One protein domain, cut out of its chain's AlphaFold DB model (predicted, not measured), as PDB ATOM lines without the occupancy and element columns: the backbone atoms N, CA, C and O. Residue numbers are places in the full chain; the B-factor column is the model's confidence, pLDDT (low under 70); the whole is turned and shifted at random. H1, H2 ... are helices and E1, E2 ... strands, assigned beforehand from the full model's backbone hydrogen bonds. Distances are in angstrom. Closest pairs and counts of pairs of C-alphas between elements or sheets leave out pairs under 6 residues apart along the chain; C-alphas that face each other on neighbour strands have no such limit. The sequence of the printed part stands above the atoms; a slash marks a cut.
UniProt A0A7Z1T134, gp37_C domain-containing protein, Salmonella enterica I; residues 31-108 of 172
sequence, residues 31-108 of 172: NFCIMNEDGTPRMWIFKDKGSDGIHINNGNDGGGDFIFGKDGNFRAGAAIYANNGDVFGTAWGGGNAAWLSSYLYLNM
ATOM      1  N   ASN A  31     -32.936  16.820  10.880       92.44
ATOM      2  CA  ASN A  31     -32.778  15.398  10.658       92.44
ATOM      3  C   ASN A  31     -33.755  14.612  11.527       92.44
ATOM      4  O   ASN A  31     -34.169  15.043  12.601       92.44
ATOM      5  N   PHE A  32     -34.118  13.440  11.030       94.38
ATOM      6  CA  PHE A  32     -34.673  12.385  11.853       94.38
ATOM      7  C   PHE A  32     -33.525  11.451  12.234       94.38
ATOM      8  O   PHE A  32     -32.710  11.097  11.377       94.38
ATOM      9  N   CYS A  33     -33.427  11.098  13.515       94.06
ATOM     10  CA  CYS A  33     -32.315  10.315  14.038       94.06
ATOM     11  C   CYS A  33     -32.790   9.249  15.009       94.06
ATOM     12  O   CYS A  33     -33.644   9.507  15.856       94.06
ATOM     13  N   ILE A  34     -32.162   8.081  14.927       95.19
ATOM     14  CA  ILE A  34     -32.209   7.075  15.983       95.19
ATOM     15  C   ILE A  34     -30.857   7.118  16.685       95.19
ATOM     16  O   ILE A  34     -29.821   7.022  16.029       95.19
ATOM     17  N   MET A  35     -30.866   7.290  18.003       94.88
ATOM     18  CA  MET A  35     -29.660   7.413  18.824       94.88
ATOM     19  C   MET A  35     -29.412   6.122  19.604       94.88
ATOM     20  O   MET A  35     -30.350   5.440  20.025       94.88
ATOM     21  N   ASN A  36     -28.143   5.798  19.806       94.38
ATOM     22  CA  ASN A  36     -27.714   4.874  20.840       94.38
ATOM     23  C   ASN A  36     -27.872   5.521  22.224       94.38
ATOM     24  O   ASN A  36     -27.962   6.743  22.353       94.38
ATOM     25  N   GLU A  37     -27.896   4.688  23.263       95.12
ATOM     26  CA  GLU A  37     -27.977   5.148  24.657       95.12
ATOM     27  C   GLU A  37     -26.757   5.994  25.056       95.12
ATOM     28  O   GLU A  37     -26.881   6.933  25.837       95.12
ATOM     29  N   ASP A  38     -25.597   5.724  24.452       94.56
ATOM     30  CA  ASP A  38     -24.351   6.473  24.653       94.56
ATOM     31  C   ASP A  38     -24.310   7.839  23.936       94.56
ATOM     32  O   ASP A  38     -23.307   8.550  24.003       94.56
ATOM     33  N   GLY A  39     -25.389   8.221  23.245       94.25
ATOM     34  CA  GLY A  39     -25.495   9.485  22.522       94.25
ATOM     35  C   GLY A  39     -24.848   9.486  21.135       94.25
ATOM     36  O   GLY A  39     -24.837  10.528  20.478       94.25
ATOM     37  N   THR A  40     -24.342   8.352  20.646       95.44
ATOM     38  CA  THR A  40     -23.903   8.224  19.250       95.44
ATOM     39  C   THR A  40     -25.093   7.957  18.321       95.44
ATOM     40  O   THR A  40     -26.077   7.328  18.719       95.44
ATOM     41  N   PRO A  41     -25.068   8.433  17.067       94.81
ATOM     42  CA  PRO A  41     -26.156   8.170  16.137       94.81
ATOM     43  C   PRO A  41     -26.088   6.749  15.577       94.81
ATOM     44  O   PRO A  41     -25.038   6.307  15.116       94.81
ATOM     45  N   ARG A  42     -27.237   6.073  15.529       95.81
ATOM     46  CA  ARG A  42     -27.430   4.774  14.865       95.81
ATOM     47  C   ARG A  42     -27.948   4.923  13.432       95.81
ATOM     48  O   ARG A  42     -27.735   4.060  12.594       95.81
ATOM     49  N   MET A  43     -28.663   6.008  13.140       97.25
ATOM     50  CA  MET A  43     -29.177   6.309  11.803       97.25
ATOM     51  C   MET A  43     -29.442   7.800  11.664       97.25
ATOM     52  O   MET A  43     -29.995   8.400  12.584       97.25
ATOM     53  N   TRP A  44     -29.177   8.354  10.483       96.06
ATOM     54  CA  TRP A  44     -29.688   9.663  10.087       96.06
ATOM     55  C   TRP A  44     -30.543   9.580   8.823       96.06
ATOM     56  O   TRP A  44     -30.189   8.874   7.882       96.06
ATOM     57  N   ILE A  45     -31.616  10.372   8.779       96.94
ATOM     58  CA  ILE A  45     -32.347  10.730   7.557       96.94
ATOM     59  C   ILE A  45     -32.413  12.253   7.495       96.94
ATOM     60  O   ILE A  45     -32.921  12.890   8.424       96.94
ATOM     61  N   PHE A  46     -31.883  12.860   6.432       95.31
ATOM     62  CA  PHE A  46     -31.830  14.319   6.330       95.31
ATOM     63  C   PHE A  46     -31.742  14.843   4.899       95.31
ATOM     64  O   PHE A  46     -31.450  14.128   3.943       95.31
ATOM     65  N   LYS A  47     -31.969  16.151   4.771       94.75
ATOM     66  CA  LYS A  47     -31.753  16.916   3.548       94.75
ATOM     67  C   LYS A  47     -31.232  18.301   3.899       94.75
ATOM     68  O   LYS A  47     -31.856  19.005   4.686       94.75
ATOM     69  N   ASP A  48     -30.151  18.718   3.252       94.25
ATOM     70  CA  ASP A  48     -29.711  20.113   3.317       94.25
ATOM     71  C   ASP A  48     -30.326  20.949   2.198       94.25
ATOM     72  O   ASP A  48     -30.475  20.489   1.052       94.25
ATOM     73  N   LYS A  49     -30.621  22.213   2.511       94.75
ATOM     74  CA  LYS A  49     -31.041  23.220   1.534       94.75
ATOM     75  C   LYS A  49     -29.973  23.355   0.443       94.75
ATOM     76  O   LYS A  49     -28.810  23.611   0.725       94.75
ATOM     77  N   GLY A  50     -30.364  23.145  -0.812       93.50
ATOM     78  CA  GLY A  50     -29.467  23.255  -1.972       93.50
ATOM     79  C   GLY A  50     -28.511  22.076  -2.221       93.50
ATOM     80  O   GLY A  50     -27.908  22.039  -3.293       93.50
ATOM     81  N   SER A  51     -28.406  21.093  -1.312       94.62
ATOM     82  CA  SER A  51     -27.518  19.925  -1.499       94.62
ATOM     83  C   SER A  51     -27.987  18.975  -2.617       94.62
ATOM     84  O   SER A  51     -29.050  19.155  -3.219       94.62
ATOM     85  N   ASP A  52     -27.199  17.941  -2.866       95.25
ATOM     86  CA  ASP A  52     -27.308  16.915  -3.900       95.25
ATOM     87  C   ASP A  52     -28.513  15.966  -3.804       95.25
ATOM     88  O   ASP A  52     -28.933  15.472  -4.845       95.25
ATOM     89  N   GLY A  53     -29.104  15.723  -2.634       95.94
ATOM     90  CA  GLY A  53     -30.244  14.804  -2.536       95.94
ATOM     91  C   GLY A  53     -30.709  14.549  -1.111       95.94
ATOM     92  O   GLY A  53     -30.249  15.226  -0.203       95.94
ATOM     93  N   ILE A  54     -31.659  13.632  -0.926       97.12
ATOM     94  CA  ILE A  54     -32.083  13.137   0.396       97.12
ATOM     95  C   ILE A  54     -31.085  12.067   0.840       97.12
ATOM     96  O   ILE A  54     -30.823  11.150   0.067       97.12
ATOM     97  N   HIS A  55     -30.573  12.174   2.063       96.88
ATOM     98  CA  HIS A  55     -29.524  11.316   2.613       96.88
ATOM     99  C   HIS A  55     -30.087  10.360   3.665       96.88
ATOM    100  O   HIS A  55     -30.907  10.763   4.499       96.88
ATOM    101  N   ILE A  56     -29.608   9.118   3.643       96.88
ATOM    102  CA  ILE A  56     -29.867   8.076   4.639       96.88
ATOM    103  C   ILE A  56     -28.547   7.360   4.937       96.88
ATOM    104  O   ILE A  56     -27.876   6.912   4.012       96.88
ATOM    105  N   ASN A  57     -28.185   7.193   6.208       95.81
ATOM    106  CA  ASN A  57     -26.996   6.426   6.596       95.81
ATOM    107  C   ASN A  57     -27.137   5.773   7.976       95.81
ATOM    108  O   ASN A  57     -28.052   6.099   8.735       95.81
ATOM    109  N   ASN A  58     -26.194   4.886   8.308       95.62
ATOM    110  CA  ASN A  58     -26.170   4.119   9.560       95.62
ATOM    111  C   ASN A  58     -25.431   4.843  10.702       95.62
ATOM    112  O   ASN A  58     -24.862   4.205  11.586       95.62
ATOM    113  N   GLY A  59     -25.379   6.180  10.674       94.19
ATOM    114  CA  GLY A  59     -24.726   6.962  11.720       94.19
ATOM    115  C   GLY A  59     -23.274   6.536  11.953       94.19
ATOM    116  O   GLY A  59     -22.449   6.603  11.043       94.19
ATOM    117  N   ASN A  60     -22.965   6.121  13.181       94.25
ATOM    118  CA  ASN A  60     -21.620   5.737  13.599       94.25
ATOM    119  C   ASN A  60     -21.214   4.315  13.168       94.25
ATOM    120  O   ASN A  60     -20.024   4.009  13.162       94.25
ATOM    121  N   ASP A  61     -22.163   3.466  12.757       92.12
ATOM    122  CA  ASP A  61     -21.875   2.095  12.302       92.12
ATOM    123  C   ASP A  61     -21.216   2.073  10.906       92.12
ATOM    124  O   ASP A  61     -20.699   1.049  10.455       92.12
ATOM    125  N   GLY A  62     -21.189   3.217  10.212       88.50
ATOM    126  CA  GLY A  62     -20.514   3.385   8.929       88.50
ATOM    127  C   GLY A  62     -21.307   2.834   7.737       88.50
ATOM    128  O   GLY A  62     -22.534   2.889   7.691       88.50
ATOM    129  N   GLY A  63     -20.596   2.364   6.707       88.31
ATOM    130  CA  GLY A  63     -21.197   1.879   5.451       88.31
ATOM    131  C   GLY A  63     -21.454   2.960   4.393       88.31
ATOM    132  O   GLY A  63     -21.808   2.636   3.262       88.31
ATOM    133  N   GLY A  64     -21.199   4.227   4.724       92.06
ATOM    134  CA  GLY A  64     -21.367   5.355   3.812       92.06
ATOM    135  C   GLY A  64     -22.801   5.875   3.773       92.06
ATOM    136  O   GLY A  64     -23.594   5.638   4.682       92.06
ATOM    137  N   ASP A  65     -23.100   6.633   2.727       94.75
ATOM    138  CA  ASP A  65     -24.340   7.386   2.595       94.75
ATOM    139  C   ASP A  65     -25.140   6.898   1.387       94.75
ATOM    140  O   ASP A  65     -24.581   6.643   0.312       94.75
ATOM    141  N   PHE A  66     -26.447   6.761   1.575       96.81
ATOM    142  CA  PHE A  66     -27.402   6.446   0.524       96.81
ATOM    143  C   PHE A  66     -28.141   7.721   0.147       96.81
ATOM    144  O   PHE A  66     -28.798   8.336   0.988       96.81
ATOM    145  N   ILE A  67     -28.028   8.131  -1.117       97.75
ATOM    146  CA  ILE A  67     -28.518   9.433  -1.570       97.75
ATOM    147  C   ILE A  67     -29.542   9.249  -2.681       97.75
ATOM    148  O   ILE A  67     -29.225   8.735  -3.753       97.75
ATOM    149  N   PHE A  68     -30.752   9.753  -2.453       97.38
ATOM    150  CA  PHE A  68     -31.744   9.981  -3.500       97.38
ATOM    151  C   PHE A  68     -31.497  11.369  -4.091       97.38
ATOM    152  O   PHE A  68     -31.914  12.392  -3.539       97.38
ATOM    153  N   GLY A  69     -30.728  11.400  -5.175       97.06
ATOM    154  CA  GLY A  69     -30.215  12.603  -5.807       97.06
ATOM    155  C   GLY A  69     -31.298  13.451  -6.469       97.06
ATOM    156  O   GLY A  69     -32.239  12.940  -7.072       97.06
ATOM    157  N   LYS A  70     -31.133  14.777  -6.422       96.44
ATOM    158  CA  LYS A  70     -32.003  15.746  -7.114       96.44
ATOM    159  C   LYS A  70     -31.976  15.600  -8.638       96.44
ATOM    160  O   LYS A  70     -32.865  16.087  -9.322       96.44
ATOM    161  N   ASP A  71     -30.930  14.966  -9.154       95.50
ATOM    162  CA  ASP A  71     -30.747  14.596 -10.552       95.50
ATOM    163  C   ASP A  71     -31.486  13.298 -10.927       95.50
ATOM    164  O   ASP A  71     -31.441  12.887 -12.081       95.50
ATOM    165  N   GLY A  72     -32.200  12.665  -9.988       96.06
ATOM    166  CA  GLY A  72     -32.905  11.396 -10.197       96.06
ATOM    167  C   GLY A  72     -32.013  10.164 -10.031       96.06
ATOM    168  O   GLY A  72     -32.461   9.046 -10.273       96.06
ATOM    169  N   ASN A  73     -30.760  10.361  -9.622       97.31
ATOM    170  CA  ASN A  73     -29.802   9.288  -9.403       97.31
ATOM    171  C   ASN A  73     -29.960   8.699  -7.997       97.31
ATOM    172  O   ASN A  73     -30.235   9.427  -7.044       97.31
ATOM    173  N   PHE A  74     -29.709   7.404  -7.844       97.69
ATOM    174  CA  PHE A  74     -29.536   6.777  -6.535       97.69
ATOM    175  C   PHE A  74     -28.053   6.494  -6.308       97.69
ATOM    176  O   PHE A  74     -27.412   5.844  -7.132       97.69
ATOM    177  N   ARG A  75     -27.490   6.990  -5.206       96.56
ATOM    178  CA  ARG A  75     -26.085   6.764  -4.843       96.56
ATOM    179  C   ARG A  75     -26.012   5.862  -3.624       96.56
ATOM    180  O   ARG A  75     -26.735   6.091  -2.661       96.56
ATOM    181  N   ALA A  76     -25.129   4.874  -3.666       94.25
ATOM    182  CA  ALA A  76     -24.805   4.003  -2.543       94.25
ATOM    183  C   ALA A  76     -23.291   4.069  -2.326       94.25
ATOM    184  O   ALA A  76     -22.514   3.395  -3.011       94.25
ATOM    185  N   GLY A  77     -22.859   4.967  -1.437       90.38
ATOM    186  CA  GLY A  77     -21.454   5.348  -1.342       90.38
ATOM    187  C   GLY A  77     -20.945   5.929  -2.667       90.38
ATOM    188  O   GLY A  77     -21.506   6.888  -3.191       90.38
ATOM    189  N   ALA A  78     -19.875   5.346  -3.217       90.06
ATOM    190  CA  ALA A  78     -19.272   5.796  -4.477       90.06
ATOM    191  C   ALA A  78     -19.960   5.245  -5.743       90.06
ATOM    192  O   ALA A  78     -19.650   5.697  -6.846       90.06
ATOM    193  N   ALA A  79     -20.856   4.262  -5.610       94.44
ATOM    194  CA  ALA A  79     -21.596   3.704  -6.738       94.44
ATOM    195  C   ALA A  79     -22.845   4.541  -7.035       94.44
ATOM    196  O   ALA A  79     -23.486   5.062  -6.117       94.44
ATOM    197  N   ILE A  80     -23.210   4.649  -8.314       96.00
ATOM    198  CA  ILE A  80     -24.370   5.432  -8.758       96.00
ATOM    199  C   ILE A  80     -25.219   4.580  -9.692       96.00
ATOM    200  O   ILE A  80     -24.718   4.074 -10.691       96.00
ATOM    201  N   TYR A  81     -26.508   4.474  -9.399       97.56
ATOM    202  CA  TYR A  81     -27.528   4.142 -10.383       97.56
ATOM    203  C   TYR A  81     -28.051   5.448 -10.981       97.56
ATOM    204  O   TYR A  81     -28.603   6.292 -10.265       97.56
ATOM    205  N   ALA A  82     -27.817   5.646 -12.274       97.31
ATOM    206  CA  ALA A  82     -28.153   6.882 -12.955       97.31
ATOM    207  C   ALA A  82     -29.580   6.864 -13.517       97.31
ATOM    208  O   ALA A  82     -30.123   5.826 -13.889       97.31
ATOM    209  N   ASN A  83     -30.178   8.048 -13.634       96.81
ATOM    210  CA  ASN A  83     -31.538   8.253 -14.132       96.81
ATOM    211  C   ASN A  83     -31.745   7.839 -15.605       96.81
ATOM    212  O   ASN A  83     -32.882   7.738 -16.061       96.81
ATOM    213  N   ASN A  84     -30.662   7.589 -16.345       96.69
ATOM    214  CA  ASN A  84     -30.665   7.065 -17.709       96.69
ATOM    215  C   ASN A  84     -30.566   5.526 -17.763       96.69
ATOM    216  O   ASN A  84     -30.476   4.964 -18.853       96.69
ATOM    217  N   GLY A  85     -30.563   4.851 -16.607       97.12
ATOM    218  CA  GLY A  85     -30.442   3.399 -16.479       97.12
ATOM    219  C   GLY A  85     -29.007   2.867 -16.462       97.12
ATOM    220  O   GLY A  85     -28.826   1.654 -16.361       97.12
ATOM    221  N   ASP A  86     -27.992   3.733 -16.551       97.44
ATOM    222  CA  ASP A  86     -26.587   3.330 -16.461       97.44
ATOM    223  C   ASP A  86     -26.128   3.186 -15.001       97.44
ATOM    224  O   ASP A  86     -26.758   3.683 -14.064       97.44
ATOM    225  N   VAL A  87     -25.003   2.502 -14.799       97.25
ATOM    226  CA  VAL A  87     -24.438   2.237 -13.474       97.25
ATOM    227  C   VAL A  87     -22.979   2.658 -13.439       97.25
ATOM    228  O   VAL A  87     -22.159   2.157 -14.207       97.25
ATOM    229  N   PHE A  88     -22.641   3.543 -12.507       95.94
ATOM    230  CA  PHE A  88     -21.274   3.967 -12.242       95.94
ATOM    231  C   PHE A  88     -20.663   3.178 -11.083       95.94
ATOM    232  O   PHE A  88     -21.292   3.012 -10.034       95.94
ATOM    233  N   GLY A  89     -19.408   2.764 -11.230       95.06
ATOM    234  CA  GLY A  89     -18.638   2.146 -10.161       95.06
ATOM    235  C   GLY A  89     -17.217   1.777 -10.576       95.06
ATOM    236  O   GLY A  89     -16.901   1.591 -11.750       95.06
ATOM    237  N   THR A  90     -16.341   1.619  -9.585       93.50
ATOM    238  CA  THR A  90     -14.946   1.194  -9.798       93.50
ATOM    239  C   THR A  90     -14.832  -0.232 -10.336       93.50
ATOM    240  O   THR A  90     -13.847  -0.545 -11.000       93.50
ATOM    241  N   ALA A  91     -15.855  -1.068 -10.131       93.62
ATOM    242  CA  ALA A  91     -15.943  -2.418 -10.688       93.62
ATOM    243  C   ALA A  91     -15.857  -2.450 -12.227       93.62
ATOM    244  O   ALA A  91     -15.424  -3.447 -12.794       93.62
ATOM    245  N   TRP A  92     -16.209  -1.350 -12.901       94.12
ATOM    246  CA  TRP A  92     -16.183  -1.228 -14.363       94.12
ATOM    247  C   TRP A  92     -14.838  -0.719 -14.917       94.12
ATOM    248  O   TRP A  92     -14.729  -0.391 -16.091       94.12
ATOM    249  N   GLY A  93     -13.791  -0.657 -14.085       87.75
ATOM    250  CA  GLY A  93     -12.439  -0.235 -14.478       87.75
ATOM    251  C   GLY A  93     -12.023   1.143 -13.956       87.75
ATOM    252  O   GLY A  93     -10.862   1.522 -14.097       87.75
ATOM    253  N   GLY A  94     -12.937   1.875 -13.306       85.19
ATOM    254  CA  GLY A  94     -12.661   3.190 -12.722       85.19
ATOM    255  C   GLY A  94     -12.389   4.294 -13.758       85.19
ATOM    256  O   GLY A  94     -12.379   4.067 -14.968       85.19
ATOM    257  N   GLY A  95     -12.206   5.531 -13.281       78.94
ATOM    258  CA  GLY A  95     -11.901   6.692 -14.129       78.94
ATOM    259  C   GLY A  95     -12.880   6.868 -15.301       78.94
ATOM    260  O   GLY A  95     -14.094   6.884 -15.110       78.94
ATOM    261  N   ASN A  96     -12.349   6.965 -16.523       68.31
ATOM    262  CA  ASN A  96     -13.138   7.167 -17.747       68.31
ATOM    263  C   ASN A  96     -13.978   5.941 -18.167       68.31
ATOM    264  O   ASN A  96     -14.890   6.086 -18.979       68.31
ATOM    265  N   ALA A  97     -13.692   4.749 -17.630       72.19
ATOM    266  CA  ALA A  97     -14.442   3.516 -17.891       72.19
ATOM    267  C   ALA A  97     -15.433   3.174 -16.766       72.19
ATOM    268  O   ALA A  97     -16.069   2.131 -16.799       72.19
ATOM    269  N   ALA A  98     -15.594   4.048 -15.772       90.62
ATOM    270  CA  ALA A  98     -16.384   3.760 -14.582       90.62
ATOM    271  C   ALA A  98     -17.897   3.612 -14.826       90.62
ATOM    272  O   ALA A  98     -18.614   3.323 -13.878       90.62
ATOM    273  N   TRP A  99     -18.387   3.789 -16.054       96.19
ATOM    274  CA  TRP A  99     -19.769   3.508 -16.443       96.19
ATOM    275  C   TRP A  99     -19.890   2.112 -17.059       96.19
ATOM    276  O   TRP A  99     -19.119   1.759 -17.957       96.19
ATOM    277  N   LEU A 100     -20.886   1.339 -16.621       95.94
ATOM    278  CA  LEU A 100     -21.152  -0.012 -17.117       95.94
ATOM    279  C   LEU A 100     -21.333  -0.020 -18.638       95.94
ATOM    280  O   LEU A 100     -20.746  -0.858 -19.321       95.94
ATOM    281  N   SER A 101     -22.097   0.930 -19.181       94.56
ATOM    282  CA  SER A 101     -22.315   1.036 -20.628       94.56
ATOM    283  C   SER A 101     -20.999   1.156 -21.418       94.56
ATOM    284  O   SER A 101     -20.791   0.425 -22.391       94.56
ATOM    285  N   SER A 102     -20.070   2.003 -20.963       93.44
ATOM    286  CA  SER A 102     -18.734   2.171 -21.548       93.44
ATOM    287  C   SER A 102     -17.891   0.905 -21.427       93.44
ATOM    288  O   SER A 102     -17.231   0.508 -22.390       93.44
ATOM    289  N   TYR A 103     -17.933   0.242 -20.269       93.94
ATOM    290  CA  TYR A 103     -17.220  -1.014 -20.059       93.94
ATOM    291  C   TYR A 103     -17.693  -2.098 -21.033       93.94
ATOM    292  O   TYR A 103     -16.869  -2.697 -21.724       93.94
ATOM    293  N   LEU A 104     -19.007  -2.303 -21.163       93.25
ATOM    294  CA  LEU A 104     -19.569  -3.275 -22.105       93.25
ATOM    295  C   LEU A 104     -19.225  -2.906 -23.552       93.25
ATOM    296  O   LEU A 104     -18.838  -3.769 -24.341       93.25
ATOM    297  N   TYR A 105     -19.302  -1.617 -23.894       91.81
ATOM    298  CA  TYR A 105     -18.973  -1.127 -25.229       91.81
ATOM    299  C   TYR A 105     -17.533  -1.455 -25.642       91.81
ATOM    300  O   TYR A 105     -17.311  -1.791 -26.810       91.81
ATOM    301  N   LEU A 106     -16.583  -1.339 -24.708       91.12
ATOM    302  CA  LEU A 106     -15.147  -1.512 -24.936       91.12
ATOM    303  C   LEU A 106     -14.647  -2.945 -24.755       91.12
ATOM    304  O   LEU A 106     -13.592  -3.259 -25.293       91.12
ATOM    305  N   ASN A 107     -15.358  -3.797 -24.013       91.62
ATOM    306  CA  ASN A 107     -14.846  -5.116 -23.626       91.62
ATOM    307  C   ASN A 107     -15.661  -6.294 -24.175       91.62
ATOM    308  O   ASN A 107     -15.217  -7.434 -24.060       91.62
ATOM    309  N   MET A 108     -16.827  -6.058 -24.785       94.44
ATOM    310  CA  MET A 108     -17.638  -7.131 -25.369       94.44
ATOM    311  C   MET A 108     -17.614  -7.136 -26.896       94.44
ATOM    312  O   MET A 108     -17.543  -6.093 -27.550       94.44
TER     313      MET A 108
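Overview. This is residues 31 to 108 of the 172 residues of the protein "gp37_C domain-containing protein" of Salmonella enterica I (UniProt A0A7Z1T134). A single zigzag sheet of six antiparallel strands, E1 to E6 side by side in chain order, makes a long, narrow slab; a loop-rich tail, residues 82 to 99, leads on beyond E6 to one short helix, H1, at the end of the row. H1 covers neither face of the sheet, and the row of strands followed by the tail and H1 makes the longest axis. You have 78 printed residues here, with six named strands followed by one named helix, of mixed class, and under half of the residues, 36, are in named elements. The whole is loose, with a radius of gyration of the C-alphas of 15.7 A, and it is a rod spanning 52 by 25 by 16 A.

Along the chain. Find C-alpha 31 at (-32.778, 15.398, 10.658); there strand E1 begins, residues 31 to 35, 11.8 A long. Next read E2, residues 41 to 47, the longest strand at 16.3 A, from C-alpha 41 at (-26.156, 8.170, 16.137). Then come E3, residues 53 to 57, 12.8 A, and E4, residues 65 to 69, 11.5 A. The short strands E5, residues 74 to 76, and E6, residues 79 to 81, measure 6.8 A and 7.0 A. Helix H1, residues 100 to 107, runs 10.4 A and ends at C-alpha 107 at (-14.846, -5.116, -23.626).

Arrangement. Follow the strands from E1 to E6 and you read a meander, each strand the antiparallel neighbour of the one before, and each successive pair a hairpin. E1 and E2 run at 175 degrees, with N 32 and O 45 2.9 A apart, within hydrogen-bond range. E2 and E3 stand at 176 degrees, with N 55 and O 46 at 2.8 A. Between E3 and E4, at 160 degrees, look at N 66 and O 56, 2.8 A. E4 and E5, at 169 degrees, have N 67 and O 75 at 2.9 A; E5 and E6, at 158 degrees, have N 81 and O 74 at 2.8 A. E1 and E6 are the edge strands. Beyond E6, residues 87 to 88 pair antiparallel with residues 80 to 81 of E6. H1 is not on the sheet, and it is apart from E1, E2, E3, E4 and E5. In H1 every O i to N i+4 pair is within hydrogen-bond range.

Size, cuts and confidence. The two C-alphas farthest apart are those of Glu 37 and Met 108, 52.5 A. From edge to edge the sheet's strands turn by 51 degrees. The printed part has no cut. The one long link joins E6 to H1, with 18 residues between them. The mean pLDDT of the printed part is 93.8, and residue 96 alone is under 70.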